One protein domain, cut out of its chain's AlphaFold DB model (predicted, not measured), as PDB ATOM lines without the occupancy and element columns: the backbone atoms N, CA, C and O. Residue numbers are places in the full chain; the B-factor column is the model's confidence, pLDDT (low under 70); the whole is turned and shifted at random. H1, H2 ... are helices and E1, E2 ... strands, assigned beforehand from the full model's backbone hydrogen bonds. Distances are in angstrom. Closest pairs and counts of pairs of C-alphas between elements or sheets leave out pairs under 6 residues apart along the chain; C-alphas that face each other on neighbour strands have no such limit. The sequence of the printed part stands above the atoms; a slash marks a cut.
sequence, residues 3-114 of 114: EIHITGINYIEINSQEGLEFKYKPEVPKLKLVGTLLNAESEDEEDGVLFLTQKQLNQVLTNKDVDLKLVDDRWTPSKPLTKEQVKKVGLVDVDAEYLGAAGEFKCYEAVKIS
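AT A GLANCE: This is residues 3 to 114 of the 114 residues of an uncharacterized protein of Bacteroidetes bacterium (UniProt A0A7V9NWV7). A small closed barrel of five strands, E1, E3, E4, E8 and E7, of which E3, E4, E7 and E8 bend strongly, makes the body, with E2 paired onto E3 beside the ring. H1 packs on the outside of the barrel, H2 packs on E1, the small hairpin of E5 and E6 sits next to E2, and a long link, residues 15 to 30, swings out from E2 and returns to E3. The printed part has 112 residues with two named helices and eight named strands, in the order E1 E2 E3 E4 H1 E5 E6 H2 E7 E8; the class is mixed, helices and strands, and the barrel sheet is mixed too. The whole is compact and rounded, with a radius of gyration of the C-alphas of 13.0 A and spans of 36 by 35 by 24 A.

IN THESE COORDINATES: In the ring, E1 is residues 3 to 6, beginning at C-alpha 3 (-47.443, 56.783, -90.898). E3, residues 31 to 39, is 19.8 A long and bends by 81 degrees at residue 36. E4, residues 44 to 52, is 20.6 A long and bends by 78 degrees at residue 47. E8, residues 105 to 113, is 21.0 A long and ends at C-alpha 113 (-40.088, 57.768, -97.358). E7 is residues 94 to 102, 19.9 A long. Outside the ring are E2, residues 11 to 14, E5, residues 68 to 71, and E6, residues 74 to 77. H1 is residues 54 to 61 and H2 residues 83 to 90.

HOW THE PARTS SIT: E3 and E4, a hairpin, are antiparallel, with N 33 and O 50 2.9 A apart. E4 and E8 are parallel, with N 108 and O 49 at 2.8 A. E8 and E7, a hairpin, are antiparallel, with N 107 and O 100 at 2.8 A. E7 and E1 are antiparallel, with N 4 and O 94 at 2.9 A. E1 and E3 close the ring, antiparallel, with N 38 and O 5 at 2.8 A. E2 and E3, a hairpin, are antiparallel, with N 32 and O 13 at 2.8 A; E2, E3 and E4 form a meander, each strand the antiparallel neighbour of the one before. E1 and E2 lie on one side of E3 and E4 on the other side. The closest C-alphas of E2 and E6 are those of Tyr 11 and Thr 76, 4.6 A apart. E5 and E6, a hairpin, are antiparallel, with N 69 and O 76 at 2.8 A. H1 is on the barrel, outside it, at a height over the sheet of 8.1 A. H2 is on the barrel too; the C-alphas of Gly 90 and His 5 in E1, the closest, are 4.9 A apart. H1 and H2 are close but not clearly touching, the C-alphas of Val 60 and Val 89, their closest, being 6.4 A apart. In H1 and H2 every O i to N i+4 pair is within hydrogen-bond range.

THE WHOLE: The C-alphas farthest apart, those of Lys 23 and Glu 84, are 36.3 A apart. The printed part has no cut. The link from E2 to E3 is long, with 16 residues. Mean pLDDT of the printed part is 91.4, and no printed residue is under 70.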
ATOM      1  N   GLU A   3     -48.623  55.924 -90.952       93.81
ATOM      2  CA  GLU A   3     -47.443  56.783 -90.898       93.81
ATOM      3  C   GLU A   3     -46.566  56.309 -89.736       93.81
ATOM      4  O   GLU A   3     -46.989  56.296 -88.578       93.81
ATOM      5  N   ILE A   4     -45.370  55.822 -90.067       95.06
ATOM      6  CA  ILE A   4     -44.437  55.215 -89.121       95.06
ATOM      7  C   ILE A   4     -43.202  56.100 -88.974       95.06
ATOM      8  O   ILE A   4     -42.582  56.490 -89.964       95.06
ATOM      9  N   HIS A   5     -42.778  56.317 -87.733       95.00
ATOM     10  CA  HIS A   5     -41.484  56.912 -87.420       95.00
ATOM     11  C   HIS A   5     -40.581  55.889 -86.739       95.00
ATOM     12  O   HIS A   5     -41.005  55.130 -85.869       95.00
ATOM     13  N   ILE A   6     -39.306  55.868 -87.119       95.25
ATOM     14  CA  ILE A   6     -38.324  54.958 -86.522       95.25
ATOM     15  C   ILE A   6     -37.684  55.673 -85.333       95.25
ATOM     16  O   ILE A   6     -36.911  56.616 -85.512       95.25
ATOM     17  N   THR A   7     -37.985  55.224 -84.119       93.06
ATOM     18  CA  THR A   7     -37.468  55.833 -82.881       93.06
ATOM     19  C   THR A   7     -36.349  55.005 -82.245       93.06
ATOM     20  O   THR A   7     -35.563  55.523 -81.448       93.06
ATOM     21  N   GLY A   8     -36.167  53.760 -82.691       93.75
ATOM     22  CA  GLY A   8     -35.040  52.906 -82.320       93.75
ATOM     23  C   GLY A   8     -34.645  51.939 -83.435       93.75
ATOM     24  O   GLY A   8     -35.485  51.492 -84.209       93.75
ATOM     25  N   ILE A   9     -33.358  51.589 -83.509       95.25
ATOM     26  CA  ILE A   9     -32.842  50.553 -84.416       95.25
ATOM     27  C   ILE A   9     -32.067  49.544 -83.573       95.25
ATOM     28  O   ILE A   9     -31.030  49.887 -83.008       95.25
ATOM     29  N   ASN A  10     -32.552  48.306 -83.511       94.12
ATOM     30  CA  ASN A  10     -31.855  47.212 -82.841       94.12
ATOM     31  C   ASN A  10     -30.857  46.575 -83.812       94.12
ATOM     32  O   ASN A  10     -29.655  46.529 -83.549       94.12
ATOM     33  N   TYR A  11     -31.356  46.128 -84.964       94.88
ATOM     34  CA  TYR A  11     -30.541  45.597 -86.050       94.88
ATOM     35  C   TYR A  11     -31.289  45.644 -87.382       94.88
ATOM     36  O   TYR A  11     -32.509  45.792 -87.440       94.88
ATOM     37  N   ILE A  12     -30.539  45.496 -88.466       95.81
ATOM     38  CA  ILE A  12     -31.044  45.350 -89.825       95.81
ATOM     39  C   ILE A  12     -30.436  44.074 -90.404       95.81
ATOM     40  O   ILE A  12     -29.254  43.806 -90.201       95.81
ATOM     41  N   GLU A  13     -31.223  43.291 -91.129       94.38
ATOM     42  CA  GLU A  13     -30.763  42.073 -91.800       94.38
ATOM     43  C   GLU A  13     -31.381  41.940 -93.196       94.38
ATOM     44  O   GLU A  13     -32.346  42.628 -93.545       94.38
ATOM     45  N   ILE A  14     -30.819  41.059 -94.024       91.56
ATOM     46  CA  ILE A  14     -31.461  40.677 -95.286       91.56
ATOM     47  C   ILE A  14     -32.745  39.923 -94.938       91.56
ATOM     48  O   ILE A  14     -32.730  39.032 -94.092       91.56
ATOM     49  N   ASN A  15     -33.863  40.256 -95.590       86.12
ATOM     50  CA  ASN A  15     -35.111  39.541 -95.351       86.12
ATOM     51  C   ASN A  15     -34.991  38.071 -95.797       86.12
ATOM     52  O   ASN A  15     -35.029  37.775 -96.992       86.12
ATOM     53  N   SER A  16     -34.884  37.156 -94.834       77.81
ATOM     54  CA  SER A  16     -34.839  35.705 -95.047       77.81
ATOM     55  C   SER A  16     -36.217  35.029 -94.967       77.81
ATOM     56  O   SER A  16     -36.307  33.818 -95.141       77.81
ATOM     57  N   GLN A  17     -37.295  35.788 -94.711       73.75
ATOM     58  CA  GLN A  17     -38.644  35.306 -94.349       73.75
ATOM     59  C   GLN A  17     -38.718  34.422 -93.093       73.75
ATOM     60  O   GLN A  17     -39.796  33.946 -92.739       73.75
ATOM     61  N   GLU A  18     -37.602  34.207 -92.401       73.94
ATOM     62  CA  GLU A  18     -37.572  33.405 -91.187       73.94
ATOM     63  C   GLU A  18     -38.257  34.151 -90.030       73.94
ATOM     64  O   GLU A  18     -38.046  35.350 -89.822       73.94
ATOM     65  N   GLY A  19     -39.101  33.433 -89.283       72.31
ATOM     66  CA  GLY A  19     -39.797  33.964 -88.108       72.31
ATOM     67  C   GLY A  19     -41.031  34.824 -88.399       72.31
ATOM     68  O   GLY A  19     -41.581  35.393 -87.464       72.31
ATOM     69  N   LEU A  20     -41.485  34.924 -89.655       80.00
ATOM     70  CA  LEU A  20     -42.753  35.583 -89.984       80.00
ATOM     71  C   LEU A  20     -43.917  34.600 -89.835       80.00
ATOM     72  O   LEU A  20     -43.876  33.492 -90.368       80.00
ATOM     73  N   GLU A  21     -44.994  35.027 -89.176       83.62
ATOM     74  CA  GLU A  21     -46.236  34.241 -89.077       83.62
ATOM     75  C   GLU A  21     -47.124  34.393 -90.325       83.62
ATOM     76  O   GLU A  21     -48.209  33.818 -90.422       83.62
ATOM     77  N   PHE A  22     -46.652  35.153 -91.314       82.56
ATOM     78  CA  PHE A  22     -47.330  35.432 -92.571       82.56
ATOM     79  C   PHE A  22     -46.390  35.228 -93.758       82.56
ATOM     80  O   PHE A  22     -45.166  35.332 -93.669       82.56
ATOM     81  N   LYS A  23     -46.978  34.954 -94.923       80.94
ATOM     82  CA  LYS A  23     -46.229  34.812 -96.170       80.94
ATOM     83  C   LYS A  23     -45.985  36.184 -96.782       80.94
ATOM     84  O   LYS A  23     -46.915  36.795 -97.298       80.94
ATOM     85  N   TYR A  24     -44.731  36.613 -96.811       85.19
ATOM     86  CA  TYR A  24     -44.348  37.889 -97.403       85.19
ATOM     87  C   TYR A  24     -43.528  37.686 -98.673       85.19
ATOM     88  O   TYR A  24     -42.426  37.165 -98.614       85.19
ATOM     89  N   LYS A  25     -44.042  38.072 -99.841       83.94
ATOM     90  CA  LYS A  25     -43.316  37.970-101.118       83.94
ATOM     91  C   LYS A  25     -43.158  39.361-101.728       83.94
ATOM     92  O   LYS A  25     -43.992  39.727-102.552       83.94
ATOM     93  N   PRO A  26     -42.139  40.131-101.317       84.06
ATOM     94  CA  PRO A  26     -41.956  41.470-101.852       84.06
ATOM     95  C   PRO A  26     -41.592  41.410-103.338       84.06
ATOM     96  O   PRO A  26     -40.887  40.499-103.777       84.06
ATOM     97  N   GLU A  27     -42.052  42.396-104.107       84.81
ATOM     98  CA  GLU A  27     -41.747  42.505-105.543       84.81
ATOM     99  C   GLU A  27     -40.257  42.768-105.811       84.81
ATOM    100  O   GLU A  27     -39.730  42.424-106.868       84.81
ATOM    101  N   VAL A  28     -39.565  43.362-104.835       89.06
ATOM    102  CA  VAL A  28     -38.133  43.674-104.877       89.06
ATOM    103  C   VAL A  28     -37.441  43.196-103.599       89.06
ATOM    104  O   VAL A  28     -38.097  43.069-102.566       89.06
ATOM    105  N   PRO A  29     -36.115  42.966-103.604       90.25
ATOM    106  CA  PRO A  29     -35.386  42.638-102.385       90.25
ATOM    107  C   PRO A  29     -35.558  43.717-101.306       90.25
ATOM    108  O   PRO A  29     -35.348  44.909-101.553       90.25
ATOM    109  N   LYS A  30     -35.921  43.283-100.097       94.44
ATOM    110  CA  LYS A  30     -36.106  44.142 -98.923       94.44
ATOM    111  C   LYS A  30     -35.133  43.740 -97.819       94.44
ATOM    112  O   LYS A  30     -34.796  42.568 -97.657       94.44
ATOM    113  N   LEU A  31     -34.716  44.733 -97.057       95.56
ATOM    114  CA  LEU A  31     -34.086  44.595 -95.755       95.56
ATOM    115  C   LEU A  31     -35.177  44.544 -94.690       95.56
ATOM    116  O   LEU A  31     -36.256  45.107 -94.873       95.56
ATOM    117  N   LYS A  32     -34.871  43.885 -93.581       95.06
ATOM    118  CA  LYS A  32     -35.703  43.796 -92.389       95.06
ATOM    119  C   LYS A  32     -35.058  44.654 -91.303       95.06
ATOM    120  O   LYS A  32     -34.025  44.265 -90.766       95.06
ATOM    121  N   LEU A  33     -35.621  45.831 -91.023       96.00
ATOM    122  CA  LEU A  33     -35.207  46.681 -89.904       96.00
ATOM    123  C   LEU A  33     -36.031  46.299 -88.682       96.00
ATOM    124  O   LEU A  33     -37.253  46.396 -88.719       96.00
ATOM    125  N   VAL A  34     -35.365  45.875 -87.614       95.38
ATOM    126  CA  VAL A  34     -35.991  45.549 -86.330       95.38
ATOM    127  C   VAL A  34     -35.628  46.632 -85.327       95.38
ATOM    128  O   VAL A  34     -34.452  46.975 -85.170       95.38
ATOM    129  N   GLY A  35     -36.625  47.181 -84.644       94.81
ATOM    130  CA  GLY A  35     -36.426  48.291 -83.722       94.81
ATOM    131  C   GLY A  35     -37.735  48.795 -83.138       94.81
ATOM    132  O   GLY A  35     -38.742  48.097 -83.177       94.81
ATOM    133  N   THR A  36     -37.706  50.019 -82.626       95.44
ATOM    134  CA  THR A  36     -38.884  50.686 -82.066       95.44
ATOM    135  C   THR A  36     -39.502  51.574 -83.135       95.44
ATOM    136  O   THR A  36     -38.812  52.407 -83.737       95.44
ATOM    137  N   LEU A  37     -40.789  51.356 -83.389       95.50
ATOM    138  CA  LEU A  37     -41.589  52.077 -84.364       95.50
ATOM    139  C   LEU A  37     -42.688  52.839 -83.626       95.50
ATOM    140  O   LEU A  37     -43.400  52.262 -82.810       95.50
ATOM    141  N   LEU A  38     -42.828  54.121 -83.938       94.25
ATOM    142  CA  LEU A  38     -43.946  54.949 -83.510       94.25
ATOM    143  C   LEU A  38     -44.978  54.980 -84.636       94.25
ATOM    144  O   LEU A  38     -44.639  55.361 -85.757       94.25
ATOM    145  N   ASN A  39     -46.223  54.616 -84.342       91.56
ATOM    146  CA  ASN A  39     -47.341  54.862 -85.249       91.56
ATOM    147  C   ASN A  39     -47.922  56.252 -84.970       91.56
ATOM    148  O   ASN A  39     -48.453  56.489 -83.888       91.56
ATOM    149  N   ALA A  40     -47.846  57.163 -85.941       89.69
ATOM    150  CA  ALA A  40     -48.304  58.540 -85.766       89.69
ATOM    151  C   ALA A  40     -49.820  58.645 -85.522       89.69
ATOM    152  O   ALA A  40     -50.272  59.572 -84.856       89.69
ATOM    153  N   GLU A  41     -50.614  57.695 -86.030       86.00
ATOM    154  CA  GLU A  41     -52.074  57.717 -85.874       86.00
ATOM    155  C   GLU A  41     -52.529  57.299 -84.473       86.00
ATOM    156  O   GLU A  41     -53.547  57.795 -83.989       86.00
ATOM    157  N   SER A  42     -51.814  56.367 -83.836       86.69
ATOM    158  CA  SER A  42     -52.168  55.857 -82.505       86.69
ATOM    159  C   SER A  42     -51.276  56.385 -81.384       86.69
ATOM    160  O   SER A  42     -51.588  56.171 -80.217       86.69
ATOM    161  N   GLU A  43     -50.198  57.091 -81.732       86.31
ATOM    162  CA  GLU A  43     -49.156  57.574 -80.817       86.31
ATOM    163  C   GLU A  43     -48.495  56.451 -79.989       86.31
ATOM    164  O   GLU A  43     -47.859  56.713 -78.967       86.31
ATOM    165  N   ASP A  44     -48.609  55.199 -80.442       87.69
ATOM    166  CA  ASP A  44     -48.009  54.039 -79.786       87.69
ATOM    167  C   ASP A  44     -46.574  53.819 -80.282       87.69
ATOM    168  O   ASP A  44     -46.336  53.678 -81.487       87.69
ATOM    169  N   GLU A  45     -45.625  53.746 -79.346       89.69
ATOM    170  CA  GLU A  45     -44.286  53.207 -79.595       89.69
ATOM    171  C   GLU A  45     -44.263  51.714 -79.285       89.69
ATOM    172  O   GLU A  45     -44.496  51.297 -78.149       89.69
ATOM    173  N   GLU A  46     -43.941  50.904 -80.286       92.38
ATOM    174  CA  GLU A  46     -43.922  49.452 -80.161       92.38
ATOM    175  C   GLU A  46     -42.683  48.854 -80.825       92.38
ATOM    176  O   GLU A  46     -42.103  49.408 -81.766       92.38
ATOM    177  N   ASP A  47     -42.280  47.683 -80.342       93.56
ATOM    178  CA  ASP A  47     -41.295  46.869 -81.032       93.56
ATOM    179  C   ASP A  47     -41.882  46.381 -82.364       93.56
ATOM    180  O   ASP A  47     -42.949  45.765 -82.436       93.56
ATOM    181  N   GLY A  48     -41.173  46.663 -83.453       94.25
ATOM    182  CA  GLY A  48     -41.674  46.417 -84.791       94.25
ATOM    183  C   GLY A  48     -40.604  46.046 -85.801       94.25
ATOM    184  O   GLY A  48     -39.393  46.156 -85.585       94.25
ATOM    185  N   VAL A  49     -41.099  45.583 -86.944       95.12
ATOM    186  CA  VAL A  49     -40.307  45.250 -88.120       95.12
ATOM    187  C   VAL A  49     -40.752  46.132 -89.273       95.12
ATOM    188  O   VAL A  49     -41.920  46.112 -89.657       95.12
ATOM    189  N   LEU A  50     -39.811  46.855 -89.872       96.12
ATOM    190  CA  LEU A  50     -40.037  47.629 -91.085       96.12
ATOM    191  C   LEU A  50     -39.252  47.017 -92.251       96.12
ATOM    192  O   LEU A  50     -38.018  46.998 -92.260       96.12
ATOM    193  N   PHE A  51     -39.974  46.526 -93.254       96.12
ATOM    194  CA  PHE A  51     -39.406  46.047 -94.505       96.12
ATOM    195  C   PHE A  51     -39.194  47.200 -95.472       96.12
ATOM    196  O   PHE A  51     -40.130  47.903 -95.851       96.12
ATOM    197  N   LEU A  52     -37.956  47.383 -95.912       96.56
ATOM    198  CA  LEU A  52     -37.562  48.540 -96.709       96.56
ATOM    199  C   LEU A  52     -36.413  48.188 -97.653       96.56
ATOM    200  O   LEU A  52     -35.594  47.320 -97.379       96.56
ATOM    201  N   THR A  53     -36.356  48.828 -98.813       96.25
ATOM    202  CA  THR A  53     -35.248  48.646 -99.764       96.25
ATOM    203  C   THR A  53     -33.966  49.301 -99.243       96.25
ATOM    204  O   THR A  53     -34.019  50.225 -98.435       96.25
ATOM    205  N   GLN A  54     -32.798  48.921 -99.773       94.12
ATOM    206  CA  GLN A  54     -31.539  49.612 -99.450       94.12
ATOM    207  C   GLN A  54     -31.613  51.125 -99.729       94.12
ATOM    208  O   GLN A  54     -31.072  51.930 -98.975       94.12
ATOM    209  N   LYS A  55     -32.308  51.528-100.802       95.56
ATOM    210  CA  LYS A  55     -32.520  52.942-101.137       95.56
ATOM    211  C   LYS A  55     -33.313  53.656-100.041       95.56
ATOM    212  O   LYS A  55     -32.903  54.726 -99.601       95.56
ATOM    213  N   GLN A  56     -34.405  53.044 -99.597       96.50
ATOM    214  CA  GLN A  56     -35.233  53.545 -98.503       96.50
ATOM    215  C   GLN A  56     -34.433  53.631 -97.194       96.50
ATOM    216  O   GLN A  56     -34.453  54.672 -96.548       96.50
ATOM    217  N   LEU A  57     -33.631  52.612 -96.857       95.69
ATOM    218  CA  LEU A  57     -32.749  52.664 -95.682       95.69
ATOM    219  C   LEU A  57     -31.816  53.871 -95.736       95.69
ATOM    220  O   LEU A  57     -31.654  54.596 -94.758       95.69
ATOM    221  N   ASN A  58     -31.216  54.108 -96.900       94.25
ATOM    222  CA  ASN A  58     -30.321  55.238 -97.075       94.25
ATOM    223  C   ASN A  58     -31.072  56.560 -96.878       94.25
ATOM    224  O   ASN A  58     -30.536  57.438 -96.217       94.25
ATOM    225  N   GLN A  59     -32.310  56.712 -97.357       94.50
ATOM    226  CA  GLN A  59     -33.126  57.907 -97.073       94.50
ATOM    227  C   GLN A  59     -33.377  58.077 -95.563       94.50
ATOM    228  O   GLN A  59     -33.214  59.176 -95.028       94.50
ATOM    229  N   VAL A  60     -33.659  56.977 -94.856       94.12
ATOM    230  CA  VAL A  60     -33.814  56.974 -93.395       94.12
ATOM    231  C   VAL A  60     -32.531  57.366 -92.679       94.12
ATOM    232  O   VAL A  60     -32.635  58.028 -91.664       94.12
ATOM    233  N   LEU A  61     -31.334  57.038 -93.162       93.00
ATOM    234  CA  LEU A  61     -30.090  57.260 -92.399       93.00
ATOM    235  C   LEU A  61     -29.224  58.427 -92.897       93.00
ATOM    236  O   LEU A  61     -28.356  58.910 -92.168       93.00
ATOM    237  N   THR A  62     -29.452  58.906 -94.119       90.06
ATOM    238  CA  THR A  62     -28.630  59.951 -94.746       90.06
ATOM    239  C   THR A  62     -28.631  61.225 -93.903       90.06
ATOM    240  O   THR A  62     -29.691  61.728 -93.530       90.06
ATOM    241  N   ASN A  63     -27.429  61.754 -93.636       86.69
ATOM    242  CA  ASN A  63     -27.171  62.958 -92.834       86.69
ATOM    243  C   ASN A  63     -27.642  62.882 -91.370       86.69
ATOM    244  O   ASN A  63     -27.873  63.916 -90.742       86.69
ATOM    245  N   LYS A  64     -27.789  61.671 -90.814       89.62
ATOM    246  CA  LYS A  64     -28.230  61.471 -89.422       89.62
ATOM    247  C   LYS A  64     -27.134  60.994 -88.478       89.62
ATOM    248  O   LYS A  64     -27.428  60.689 -87.329       89.62
ATOM    249  N   ASP A  65     -25.893  60.921 -88.959       89.00
ATOM    250  CA  ASP A  65     -24.718  60.500 -88.185       89.00
ATOM    251  C   ASP A  65     -24.854  59.093 -87.567       89.00
ATOM    252  O   ASP A  65     -24.209  58.785 -86.567       89.00
ATOM    253  N   VAL A  66     -25.720  58.237 -88.120       90.69
ATOM    254  CA  VAL A  66     -25.909  56.854 -87.661       90.69
ATOM    255  C   VAL A  66     -24.902  55.957 -88.371       90.69
ATOM    256  O   VAL A  66     -24.982  55.763 -89.581       90.69
ATOM    257  N   ASP A  67     -23.967  55.402 -87.604       91.00
ATOM    258  CA  ASP A  67     -22.977  54.444 -88.093       91.00
ATOM    259  C   ASP A  67     -23.446  53.012 -87.812       91.00
ATOM    260  O   ASP A  67     -23.809  52.684 -86.677       91.00
ATOM    261  N   LEU A  68     -23.442  52.171 -88.846       93.12
ATOM    262  CA  LEU A  68     -23.812  50.763 -88.757       93.12
ATOM    263  C   LEU A  68     -22.574  49.885 -88.933       93.12
ATOM    264  O   LEU A  68     -21.828  50.038 -89.900       93.12
ATOM    265  N   LYS A  69     -22.413  48.897 -88.055       94.25
ATOM    266  CA  LYS A  69     -21.401  47.842 -88.165       94.25
ATOM    267  C   LYS A  69     -22.057  46.503 -88.472       94.25
ATOM    268  O   LYS A  69     -23.120  46.189 -87.939       94.25
ATOM    269  N   LEU A  70     -21.398  45.703 -89.302       93.56
ATOM    270  CA  LEU A  70     -21.804  44.327 -89.565       93.56
ATOM    271  C   LEU A  70     -21.302  43.419 -88.431       93.56
ATOM    272  O   LEU A  70     -20.104  43.396 -88.146       93.56
ATOM    273  N   VAL A  71     -22.214  42.693 -87.791       92.56
ATOM    274  CA  VAL A  71     -21.957  41.711 -86.728       92.56
ATOM    275  C   VAL A  71     -22.860  40.511 -86.994       92.56
ATOM    276  O   VAL A  71     -24.072  40.684 -87.041       92.56
ATOM    277  N   ASP A  72     -22.281  39.324 -87.193       88.31
ATOM    278  CA  ASP A  72     -23.023  38.070 -87.422       88.31
ATOM    279  C   ASP A  72     -24.144  38.210 -88.475       88.31
ATOM    280  O   ASP A  72     -25.312  37.945 -88.203       88.31
ATOM    281  N   ASP A  73     -23.792  38.719 -89.664       89.31
ATOM    282  CA  ASP A  73     -24.707  38.973 -90.796       89.31
ATOM    283  C   ASP A  73     -25.821  40.013 -90.543       89.31
ATOM    284  O   ASP A  73     -26.719  40.201 -91.369       89.31
ATOM    285  N   ARG A  74     -25.735  40.760 -89.436       93.81
ATOM    286  CA  ARG A  74     -26.660  41.843 -89.075       93.81
ATOM    287  C   ARG A  74     -25.954  43.187 -88.996       93.81
ATOM    288  O   ARG A  74     -24.894  43.325 -88.388       93.81
ATOM    289  N   TRP A  75     -26.565  44.220 -89.560       95.62
ATOM    290  CA  TRP A  75     -26.123  45.597 -89.368       95.62
ATOM    291  C   TRP A  75     -26.709  46.144 -88.070       95.62
ATOM    292  O   TRP A  75     -27.921  46.253 -87.925       95.62
ATOM    293  N   THR A  76     -25.849  46.509 -87.127       94.88
ATOM    294  CA  THR A  76     -26.236  47.075 -85.827       94.88
ATOM    295  C   THR A  76     -25.658  48.477 -85.680       94.88
ATOM    296  O   THR A  76     -24.569  48.729 -86.204       94.88
ATOM    297  N   PRO A  77     -26.319  49.406 -84.967       93.19
ATOM    298  CA  PRO A  77     -25.689  50.672 -84.617       93.19
ATOM    299  C   PRO A  77     -24.362  50.438 -83.884       93.19
ATOM    300  O   PRO A  77     -24.292  49.696 -82.900       93.19
ATOM    301  N   SER A  78     -23.283  51.071 -84.347       91.75
ATOM    302  CA  SER A  78     -21.946  50.913 -83.756       91.75
ATOM    303  C   SER A  78     -21.891  51.344 -82.289       91.75
ATOM    304  O   SER A  78     -21.087  50.819 -81.512       91.75
ATOM    305  N   LYS A  79     -22.767  52.281 -81.914       91.00
ATOM    306  CA  LYS A  79     -23.028  52.768 -80.558       91.00
ATOM    307  C   LYS A  79     -24.543  52.931 -80.381       91.00
ATOM    308  O   LYS A  79     -25.230  53.126 -81.385       91.00
ATOM    309  N   PRO A  80     -25.060  52.920 -79.140       89.50
ATOM    310  CA  PRO A  80     -26.439  53.318 -78.881       89.50
ATOM    311  C   PRO A  80     -26.745  54.682 -79.505       89.50
ATOM    312  O   PRO A  80     -25.922  55.600 -79.422       89.50
ATOM    313  N   LEU A  81     -27.921  54.807 -80.120       89.94
ATOM    314  CA  LEU A  81     -28.382  56.062 -80.706       89.94
ATOM    315  C   LEU A  81     -28.483  57.135 -79.616       89.94
ATOM    316  O   LEU A  81     -29.094  56.949 -78.564       89.94
ATOM    317  N   THR A  82     -27.878  58.285 -79.871       93.19
ATOM    318  CA  THR A  82     -28.035  59.477 -79.041       93.19
ATOM    319  C   THR A  82     -29.430  60.072 -79.228       93.19
ATOM    320  O   THR A  82     -30.069  59.884 -80.262       93.19
ATOM    321  N   LYS A  83     -29.886  60.882 -78.264       91.12
ATOM    322  CA  LYS A  83     -31.173  61.594 -78.369       91.12
ATOM    323  C   LYS A  83     -31.286  62.446 -79.637       91.12
ATOM    324  O   LYS A  83     -32.380  62.607 -80.160       91.12
ATOM    325  N   GLU A  84     -30.179  63.012 -80.116       92.75
ATOM    326  CA  GLU A  84     -30.178  63.802 -81.350       92.75
ATOM    327  C   GLU A  84     -30.379  62.916 -82.584       92.75
ATOM    328  O   GLU A  84     -31.190  63.249 -83.442       92.75
ATOM    329  N   GLN A  85     -29.703  61.767 -82.647       92.81
ATOM    330  CA  GLN A  85     -29.875  60.805 -83.738       92.81
ATOM    331  C   GLN A  85     -31.296  60.240 -83.760       92.81
ATOM    332  O   GLN A  85     -31.908  60.223 -84.820       92.81
ATOM    333  N   VAL A  86     -31.852  59.867 -82.599       92.00
ATOM    334  CA  VAL A  86     -33.252  59.416 -82.493       92.00
ATOM    335  C   VAL A  86     -34.203  60.479 -83.031       92.00
ATOM    336  O   VAL A  86     -35.045  60.167 -83.860       92.00
ATOM    337  N   LYS A  87     -34.028  61.751 -82.646       91.31
ATOM    338  CA  LYS A  87     -34.840  62.848 -83.191       91.31
ATOM    339  C   LYS A  87     -34.688  62.980 -84.703       91.31
ATOM    340  O   LYS A  87     -35.684  63.076 -85.398       91.31
ATOM    341  N   LYS A  88     -33.459  62.976 -85.231       92.62
ATOM    342  CA  LYS A  88     -33.227  63.084 -86.680       92.62
ATOM    343  C   LYS A  88     -33.876  61.928 -87.443       92.62
ATOM    344  O   LYS A  88     -34.407  62.155 -88.524       92.62
ATOM    345  N   VAL A  89     -33.790  60.701 -86.923       92.56
ATOM    346  CA  VAL A  89     -34.356  59.498 -87.559       92.56
ATOM    347  C   VAL A  89     -35.881  59.502 -87.449       92.56
ATOM    348  O   VAL A  89     -36.547  59.278 -88.451       92.56
ATOM    349  N   GLY A  90     -36.419  59.837 -86.278       90.31
ATOM    350  CA  GLY A  90     -37.857  59.912 -86.026       90.31
ATOM    351  C   GLY A  90     -38.571  61.063 -86.740       90.31
ATOM    352  O   GLY A  90     -39.785  61.035 -86.840       90.31
ATOM    353  N   LEU A  91     -37.845  62.052 -87.270       91.81
ATOM    354  CA  LEU A  91     -38.402  63.101 -88.140       91.81
ATOM    355  C   LEU A  91     -38.606  62.648 -89.596       91.81
ATOM    356  O   LEU A  91     -38.986  63.462 -90.430       91.81
ATOM    357  N   VAL A  92     -38.264  61.402 -89.927       93.31
ATOM    358  CA  VAL A  92     -38.511  60.841 -91.258       93.31
ATOM    359  C   VAL A  92     -39.910  60.256 -91.282       93.31
ATOM    360  O   VAL A  92     -40.238  59.421 -90.435       93.31
ATOM    361  N   ASP A  93     -40.687  60.645 -92.286       93.62
ATOM    362  CA  ASP A  93     -42.042  60.139 -92.468       93.62
ATOM    363  C   ASP A  93     -41.987  58.882 -93.337       93.62
ATOM    364  O   ASP A  93     -41.552  58.926 -94.498       93.62
ATOM    365  N   VAL A  94     -42.410  57.743 -92.784       96.69
ATOM    366  CA  VAL A  94     -42.502  56.481 -93.524       96.69
ATOM    367  C   VAL A  94     -43.964  56.120 -93.735       96.69
ATOM    368  O   VAL A  94     -44.639  55.640 -92.828       96.69
ATOM    369  N   ASP A  95     -44.427  56.267 -94.974       96.31
ATOM    370  CA  ASP A  95     -45.708  55.715 -95.406       96.31
ATOM    371  C   ASP A  95     -45.561  54.190 -95.483       96.31
ATOM    372  O   ASP A  95     -44.762  53.684 -96.285       96.31
ATOM    373  N   ALA A  96     -46.316  53.447 -94.673       95.25
ATOM    374  CA  ALA A  96     -46.178  52.000 -94.574       95.25
ATOM    375  C   ALA A  96     -47.505  51.227 -94.649       95.25
ATOM    376  O   ALA A  96     -48.577  51.690 -94.246       95.25
ATOM    377  N   GLU A  97     -47.428  50.000 -95.155       94.88
ATOM    378  CA  GLU A  97     -48.526  49.036 -95.156       94.88
ATOM    379  C   GLU A  97     -48.312  47.980 -94.078       94.88
ATOM    380  O   GLU A  97     -47.245  47.380 -93.985       94.88
ATOM    381  N   TYR A  98     -49.337  47.737 -93.264       93.38
ATOM    382  CA  TYR A  98     -49.303  46.677 -92.263       93.38
ATOM    383  C   TYR A  98     -49.423  45.307 -92.935       93.38
ATOM    384  O   TYR A  98     -50.356  45.065 -93.701       93.38
ATOM    385  N   LEU A  99     -48.490  44.405 -92.629       91.94
ATOM    386  CA  LEU A  99     -48.427  43.066 -93.220       91.94
ATOM    387  C   LEU A  99     -48.935  41.969 -92.279       91.94
ATOM    388  O   LEU A  99     -49.355  40.909 -92.743       91.94
ATOM    389  N   GLY A 100     -48.876  42.201 -90.967       90.31
ATOM    390  CA  GLY A 100     -49.172  41.202 -89.945       90.31
ATOM    391  C   GLY A 100     -48.242  41.318 -88.738       90.31
ATOM    392  O   GLY A 100     -47.570  42.330 -88.555       90.31
ATOM    393  N   ALA A 101     -48.193  40.262 -87.930       88.94
ATOM    394  CA  ALA A 101     -47.312  40.161 -86.773       88.94
ATOM    395  C   ALA A 101     -46.291  39.025 -86.950       88.94
ATOM    396  O   ALA A 101     -46.485  38.109 -87.752       88.94
ATOM    397  N   ALA A 102     -45.186  39.127 -86.223       86.50
ATOM    398  CA  ALA A 102     -44.174  38.090 -86.081       86.50
ATOM    399  C   ALA A 102     -43.850  37.949 -84.588       86.50
ATOM    400  O   ALA A 102     -42.964  38.628 -84.063       86.50
ATOM    401  N   GLY A 103     -44.620  37.117 -83.886       86.69
ATOM    402  CA  GLY A 103     -44.634  37.092 -82.428       86.69
ATOM    403  C   GLY A 103     -45.190  38.406 -81.881       86.69
ATOM    404  O   GLY A 103     -46.312  38.793 -82.197       86.69
ATOM    405  N   GLU A 104     -44.395  39.108 -81.077       86.06
ATOM    406  CA  GLU A 104     -44.782  40.398 -80.483       86.06
ATOM    407  C   GLU A 104     -44.524  41.590 -81.419       86.06
ATOM    408  O   GLU A 104     -45.021  42.685 -81.171       86.06
ATOM    409  N   PHE A 105     -43.789  41.390 -82.519       90.75
ATOM    410  CA  PHE A 105     -43.429  42.474 -83.430       90.75
ATOM    411  C   PHE A 105     -44.515  42.724 -84.478       90.75
ATOM    412  O   PHE A 105     -44.831  41.842 -85.286       90.75
ATOM    413  N   LYS A 106     -45.009  43.962 -84.562       92.38
ATOM    414  CA  LYS A 106     -45.836  44.399 -85.697       92.38
ATOM    415  C   LYS A 106     -44.965  44.617 -86.931       92.38
ATOM    416  O   LYS A 106     -43.918  45.259 -86.865       92.38
ATOM    417  N   CYS A 107     -45.388  44.066 -88.064       94.00
ATOM    418  CA  CYS A 107     -44.626  44.076 -89.305       94.00
ATOM    419  C   CYS A 107     -45.257  45.005 -90.345       94.00
ATOM    420  O   CYS A 107     -46.436  44.870 -90.681       94.00
ATOM    421  N   TYR A 108     -44.440  45.886 -90.915       95.12
ATOM    422  CA  TYR A 108     -44.846  46.885 -91.897       95.12
ATOM    423  C   TYR A 108     -43.934  46.859 -93.124       95.12
ATOM    424  O   TYR A 108     -42.733  46.629 -93.002       95.12
ATOM    425  N   GLU A 109     -44.468  47.147 -94.305       95.19
ATOM    426  CA  GLU A 109     -43.682  47.447 -95.503       95.19
ATOM    427  C   GLU A 109     -43.666  48.947 -95.771       95.19
ATOM    428  O   GLU A 109     -44.716  49.562 -95.926       95.19
ATOM    429  N   ALA A 110     -42.473  49.525 -95.903       96.50
ATOM    430  CA  ALA A 110     -42.306  50.898 -96.353       96.50
ATOM    431  C   ALA A 110     -42.704  51.030 -97.832       96.50
ATOM    432  O   ALA A 110     -42.033  50.493 -98.727       96.50
ATOM    433  N   VAL A 111     -43.745  51.820 -98.081       95.31
ATOM    434  CA  VAL A 111     -44.217  52.217 -99.411       95.31
ATOM    435  C   VAL A 111     -43.450  53.450 -99.882       95.31
ATOM    436  O   VAL A 111     -42.910  53.465-100.989       95.31
ATOM    437  N   LYS A 112     -43.328  54.469 -99.024       95.31
ATOM    438  CA  LYS A 112     -42.669  55.740 -99.349       95.31
ATOM    439  C   LYS A 112     -41.968  56.331 -98.123       95.31
ATOM    440  O   LYS A 112     -42.354  56.070 -96.994       95.31
ATOM    441  N   ILE A 113     -40.891  57.079 -98.376       94.88
ATOM    442  CA  ILE A 113     -40.088  57.768 -97.358       94.88
ATOM    443  C   ILE A 113     -39.941  59.228 -97.773       94.88
ATOM    444  O   ILE A 113     -39.495  59.480 -98.902       94.88
ATOM    445  N   SER A 114     -40.338  60.139 -96.881       88.38
ATOM    446  CA  SER A 114     -40.342  61.598 -97.077       88.38
ATOM    447  C   SER A 114     -39.320  62.286 -96.178       88.38
ATOM    448  O   SER A 114     -39.128  61.822 -95.033       88.38
TER     449      SER A 114